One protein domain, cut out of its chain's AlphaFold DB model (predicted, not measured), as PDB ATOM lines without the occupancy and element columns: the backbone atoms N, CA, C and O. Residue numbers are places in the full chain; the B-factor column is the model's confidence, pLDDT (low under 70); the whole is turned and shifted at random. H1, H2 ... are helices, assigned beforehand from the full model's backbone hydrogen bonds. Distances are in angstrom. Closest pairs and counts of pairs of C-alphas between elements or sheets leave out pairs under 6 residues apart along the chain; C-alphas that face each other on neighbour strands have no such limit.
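This is residues 104 to 149 of the 192 residues of the protein "Cofactor biosynthesis protein" of Thermoplasmatales archaeon Gpl (UniProt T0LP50). With little regular structure, the model is a small, rounded fold of loops, with three short helices, H1, H2 and H3, spread round its rim. From Trp 104 a long loop runs out to Leu 112 and folds back; a short antiparallel pairing joins residues 114 to 115 with residues 129 to 130. The printed part has 46 residues, 15 in named helices, in the order H1, H2, H3, with no named strand; the class is all helix. It is compact, with a radius of gyration of the C-alphas of 10.1 A and spans of 28 by 23 by 16 A.

H1, residues 120 to 123, H2, residues 136 to 142, and H3, residues 145 to 148, are apart from one another, with no C-alphas within 8 A. Every O i to N i+4 pair of H2 is within hydrogen-bond range; H1 and H3 are too short for such a pair.

H1 begins at C-alpha 120 (76.704, 88.245, 103.959). H2 measures 10.0 A. H3 ends at C-alpha 148 (75.331, 76.657, 101.126).

The C-alphas farthest apart, of Leu 112 and Ala 146, are 27.9 A apart. The link H1 to H2 is long, H2 to H3 tight. The printed part has no cut, and no printed residue is under 70 in pLDDT.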
ATOM      1  N   TRP A 104      68.367  80.595 102.937       87.94
ATOM      2  CA  TRP A 104      67.084  81.074 102.401       87.94
ATOM      3  C   TRP A 104      66.062  81.471 103.481       87.94
ATOM      4  O   TRP A 104      64.898  81.694 103.177       87.94
ATOM      5  N   LEU A 105      66.428  81.513 104.763       88.75
ATOM      6  CA  LEU A 105      65.582  82.108 105.801       88.75
ATOM      7  C   LEU A 105      65.819  83.610 105.959       88.75
ATOM      8  O   LEU A 105      65.030  84.282 106.616       88.75
ATOM      9  N   THR A 106      66.900  84.151 105.388       87.38
ATOM     10  CA  THR A 106      67.247  85.564 105.567       87.38
ATOM     11  C   THR A 106      67.735  86.187 104.271       87.38
ATOM     12  O   THR A 106      68.528  85.592 103.546       87.38
ATOM     13  N   MET A 107      67.322  87.423 104.030       88.75
ATOM     14  CA  MET A 107      67.844  88.264 102.963       88.75
ATOM     15  C   MET A 107      68.648  89.404 103.580       88.75
ATOM     16  O   MET A 107      68.250  89.950 104.607       88.75
ATOM     17  N   ASN A 108      69.776  89.765 102.967       89.50
ATOM     18  CA  ASN A 108      70.535  90.948 103.368       89.50
ATOM     19  C   ASN A 108      70.480  91.998 102.283       89.50
ATOM     20  O   ASN A 108      70.746  91.709 101.117       89.50
ATOM     21  N   ILE A 109      70.196  93.216 102.710       91.56
ATOM     22  CA  ILE A 109      70.220  94.404 101.880       91.56
ATOM     23  C   ILE A 109      71.124  95.385 102.616       91.56
ATOM     24  O   ILE A 109      70.918  95.639 103.805       91.56
ATOM     25  N   ASP A 110      72.173  95.851 101.952       91.00
ATOM     26  CA  ASP A 110      73.093  96.815 102.553       91.00
ATOM     27  C   ASP A 110      72.466  98.228 102.617       91.00
ATOM     28  O   ASP A 110      71.401  98.462 102.034       91.00
ATOM     29  N   PRO A 111      73.099  99.203 103.300       91.75
ATOM     30  CA  PRO A 111      72.561 100.563 103.406       91.75
ATOM     31  C   PRO A 111      72.388 101.291 102.068       91.75
ATOM     32  O   PRO A 111      71.639 102.260 101.987       91.75
ATOM     33  N   LEU A 112      73.076 100.843 101.016       93.31
ATOM     34  CA  LEU A 112      72.956 101.393  99.673       93.31
ATOM     35  C   LEU A 112      71.886 100.660  98.854       93.31
ATOM     36  O   LEU A 112      71.748 100.948  97.668       93.31
ATOM     37  N   GLY A 113      71.166  99.697  99.432       93.88
ATOM     38  CA  GLY A 113      70.153  98.898  98.752       93.88
ATOM     39  C   GLY A 113      70.704  97.753  97.906       93.88
ATOM     40  O   GLY A 113      69.953  97.181  97.116       93.88
ATOM     41  N   ASN A 114      71.993  97.409  98.019       93.94
ATOM     42  CA  ASN A 114      72.529  96.246  97.319       93.94
ATOM     43  C   ASN A 114      72.058  94.956  97.996       93.94
ATOM     44  O   ASN A 114      72.165  94.795  99.210       93.94
ATOM     45  N   LEU A 115      71.608  94.003  97.188       92.75
ATOM     46  CA  LEU A 115      71.294  92.650  97.611       92.75
ATOM     47  C   LEU A 115      72.594  91.869  97.887       92.75
ATOM     48  O   LEU A 115      73.392  91.634  96.975       92.75
ATOM     49  N   VAL A 116      72.798  91.445  99.138       90.69
ATOM     50  CA  VAL A 116      73.986  90.706  99.602       90.69
ATOM     51  C   VAL A 116      73.627  89.234  99.819       90.69
ATOM     52  O   VAL A 116      73.235  88.812 100.908       90.69
ATOM     53  N   MET A 117      73.756  88.435  98.759       87.25
ATOM     54  CA  MET A 117      73.246  87.059  98.699       87.25
ATOM     55  C   MET A 117      74.280  86.074  98.154       87.25
ATOM     56  O   MET A 117      75.047  86.438  97.261       87.25
ATOM     57  N   PRO A 118      74.333  84.832  98.667       81.75
ATOM     58  CA  PRO A 118      73.317  84.182  99.506       81.75
ATOM     59  C   PRO A 118      73.547  84.310 101.014       81.75
ATOM     60  O   PRO A 118      72.666  84.010 101.812       81.75
ATOM     61  N   CYS A 119      74.727  84.774 101.421       85.44
ATOM     62  CA  CYS A 119      75.068  84.983 102.817       85.44
ATOM     63  C   CYS A 119      76.056  86.141 102.924       85.44
ATOM     64  O   CYS A 119      77.069  86.152 102.226       85.44
ATOM     65  N   TYR A 120      75.795  87.106 103.807       83.75
ATOM     66  CA  TYR A 120      76.704  88.245 103.959       83.75
ATOM     67  C   TYR A 120      78.038  87.859 104.609       83.75
ATOM     68  O   TYR A 120      79.006  88.588 104.448       83.75
ATOM     69  N   VAL A 121      78.106  86.710 105.291       84.75
ATOM     70  CA  VAL A 121      79.363  86.153 105.808       84.75
ATOM     71  C   VAL A 121      80.258  85.693 104.668       84.75
ATOM     72  O   VAL A 121      81.431  86.034 104.630       84.75
ATOM     73  N   LEU A 122      79.693  84.952 103.713       82.75
ATOM     74  CA  LEU A 122      80.451  84.443 102.568       82.75
ATOM     75  C   LEU A 122      80.806  85.551 101.572       82.75
ATOM     76  O   LEU A 122      81.848  85.482 100.932       82.75
ATOM     77  N   ASN A 123      79.950  86.567 101.454       81.12
ATOM     78  CA  ASN A 123      80.176  87.693 100.550       81.12
ATOM     79  C   ASN A 123      80.846  88.900 101.205       81.12
ATOM     80  O   ASN A 123      81.119  89.867 100.502       81.12
ATOM     81  N   GLU A 124      81.061  88.889 102.520       82.69
ATOM     82  CA  GLU A 124      81.622  90.012 103.282       82.69
ATOM     83  C   GLU A 124      80.985  91.356 102.904       82.69
ATOM     84  O   GLU A 124      81.655  92.304 102.502       82.69
ATOM     85  N   TYR A 125      79.651  91.407 102.967       78.94
ATOM     86  CA  TYR A 125      78.843  92.587 102.620       78.94
ATOM     87  C   TYR A 125      78.897  93.048 101.152       78.94
ATOM     88  O   TYR A 125      78.325  94.081 100.812       78.94
ATOM     89  N   LYS A 126      79.497  92.275 100.240       80.50
ATOM     90  CA  LYS A 126      79.522  92.606  98.809       80.50
ATOM     91  C   LYS A 126      78.201  92.211  98.142       80.50
ATOM     92  O   LYS A 126      77.896  91.027  97.999       80.50
ATOM     93  N   GLY A 127      77.428  93.205  97.708       83.25
ATOM     94  CA  GLY A 127      76.241  93.033  96.866       83.25
ATOM     95  C   GLY A 127      76.481  93.550  95.445       83.25
ATOM     96  O   GLY A 127      77.219  94.514  95.256       83.25
ATOM     97  N   LYS A 128      75.885  92.898  94.439       82.62
ATOM     98  CA  LYS A 128      76.096  93.240  93.013       82.62
ATOM     99  C   LYS A 128      74.940  94.004  92.369       82.62
ATOM    100  O   LYS A 128      75.149  94.677  91.367       82.62
ATOM    101  N   SER A 129      73.738  93.884  92.921       91.12
ATOM    102  CA  SER A 129      72.514  94.409  92.313       91.12
ATOM    103  C   SER A 129      71.709  95.183  93.340       91.12
ATOM    104  O   SER A 129      71.601  94.738  94.483       91.12
ATOM    105  N   LYS A 130      71.114  96.309  92.941       94.38
ATOM    106  CA  LYS A 130      70.166  97.037  93.786       94.38
ATOM    107  C   LYS A 130      68.817  96.343  93.794       94.38
ATOM    108  O   LYS A 130      68.365  95.865  92.758       94.38
ATOM    109  N   ILE A 131      68.149  96.346  94.943       95.06
ATOM    110  CA  ILE A 131      66.827  95.724  95.093       95.06
ATOM    111  C   ILE A 131      65.736  96.370  94.226       95.06
ATOM    112  O   ILE A 131      64.767  95.700  93.896       95.06
ATOM    113  N   TRP A 132      65.884  97.643  93.849       94.88
ATOM    114  CA  TRP A 132      64.933  98.361  92.992       94.88
ATOM    115  C   TRP A 132      65.220  98.205  91.492       94.88
ATOM    116  O   TRP A 132      64.378  98.577  90.683       94.88
ATOM    117  N   ASP A 133      66.365  97.621  91.122       96.62
ATOM    118  CA  ASP A 133      66.762  97.396  89.723       96.62
ATOM    119  C   ASP A 133      66.549  95.935  89.278       96.62
ATOM    120  O   ASP A 133      66.917  95.556  88.165       96.62
ATOM    121  N   ILE A 134      65.993  95.080  90.147       94.94
ATOM    122  CA  ILE A 134      65.863  93.634  89.917       94.94
ATOM    123  C   ILE A 134      64.489  93.094  90.313       94.94
ATOM    124  O   ILE A 134      63.813  93.621  91.192       94.94
ATOM    125  N   ASP A 135      64.127  91.951  89.733       95.31
ATOM    126  CA  ASP A 135      63.055  91.101  90.251       95.31
ATOM    127  C   ASP A 135      63.596  90.243  91.404       95.31
ATOM    128  O   ASP A 135      64.238  89.206  91.201       95.31
ATOM    129  N   ILE A 136      63.357  90.704  92.631       92.62
ATOM    130  CA  ILE A 136      63.881  90.074  93.845       92.62
ATOM    131  C   ILE A 136      63.337  88.656  94.065       92.62
ATOM    132  O   ILE A 136      64.063  87.795  94.562       92.62
ATOM    133  N   VAL A 137      62.092  88.391  93.651       92.81
ATOM    134  CA  VAL A 137      61.456  87.073  93.781       92.81
ATOM    135  C   VAL A 137      62.124  86.099  92.822       92.81
ATOM    136  O   VAL A 137      62.532  85.010  93.227       92.81
ATOM    137  N   LYS A 138      62.318  86.513  91.566       94.19
ATOM    138  CA  LYS A 138      63.028  85.706  90.571       94.19
ATOM    139  C   LYS A 138      64.465  85.424  90.993       94.19
ATOM    140  O   LYS A 138      64.922  84.292  90.853       94.19
ATOM    141  N   VAL A 139      65.181  86.421  91.516       91.06
ATOM    142  CA  VAL A 139      66.550  86.228  92.018       91.06
ATOM    143  C   VAL A 139      66.568  85.212  93.159       91.06
ATOM    144  O   VAL A 139      67.350  84.268  93.115       91.06
ATOM    145  N   TRP A 140      65.674  85.352  94.137       90.19
ATOM    146  CA  TRP A 140      65.584  84.448  95.283       90.19
ATOM    147  C   TRP A 140      65.278  82.995  94.894       90.19
ATOM    148  O   TRP A 140      65.924  82.071  95.386       90.19
ATOM    149  N   CYS A 141      64.327  82.784  93.983       90.94
ATOM    150  CA  CYS A 141      63.938  81.448  93.528       90.94
ATOM    151  C   CYS A 141      65.007  80.761  92.665       90.94
ATOM    152  O   CYS A 141      65.026  79.536  92.597       90.94
ATOM    153  N   ASN A 142      65.896  81.529  92.027       91.19
ATOM    154  CA  ASN A 142      66.925  80.996  91.129       91.19
ATOM    155  C   ASN A 142      68.286  80.757  91.804       91.19
ATOM    156  O   ASN A 142      69.207  80.269  91.150       91.19
ATOM    157  N   TYR A 143      68.447  81.097  93.086       87.56
ATOM    158  CA  TYR A 143      69.682  80.792  93.813       87.56
ATOM    159  C   TYR A 143      69.830  79.283  94.044       87.56
ATOM    160  O   TYR A 143      68.899  78.615  94.498       87.56
ATOM    161  N   ASN A 144      71.030  78.744  93.804       89.94
ATOM    162  CA  ASN A 144      71.348  77.357  94.141       89.94
ATOM    163  C   ASN A 144      71.644  77.210  95.642       89.94
ATOM    164  O   ASN A 144      72.791  77.177  96.079       89.94
ATOM    165  N   TRP A 145      70.592  77.152  96.453       89.81
ATOM    166  CA  TRP A 145      70.706  77.113  97.912       89.81
ATOM    167  C   TRP A 145      71.465  75.904  98.462       89.81
ATOM    168  O   TRP A 145      72.095  76.017  99.514       89.81
ATOM    169  N   ALA A 146      71.427  74.774  97.751       88.88
ATOM    170  CA  ALA A 146      72.031  73.516  98.181       88.88
ATOM    171  C   ALA A 146      73.545  73.640  98.423       88.88
ATOM    172  O   ALA A 146      74.071  73.026  99.348       88.88
ATOM    173  N   GLU A 147      74.236  74.495  97.662       88.25
ATOM    174  CA  GLU A 147      75.680  74.745  97.808       88.25
ATOM    175  C   GLU A 147      76.062  75.346  99.168       88.25
ATOM    176  O   GLU A 147      77.217  75.274  99.585       88.25
ATOM    177  N   PHE A 148      75.098  75.933  99.879       87.19
ATOM    178  CA  PHE A 148      75.331  76.657 101.126       87.19
ATOM    179  C   PHE A 148      74.833  75.902 102.364       87.19
ATOM    180  O   PHE A 148      75.115  76.327 103.485       87.19
ATOM    181  N   GLU A 149      74.115  74.789 102.186       87.31
ATOM    182  CA  GLU A 149      73.533  74.003 103.282       87.31
ATOM    183  C   GLU A 149      74.586  73.341 104.181       87.31
ATOM    184  O   GLU A 149      74.332  73.141 105.369       87.31
TER     185      GLU A 149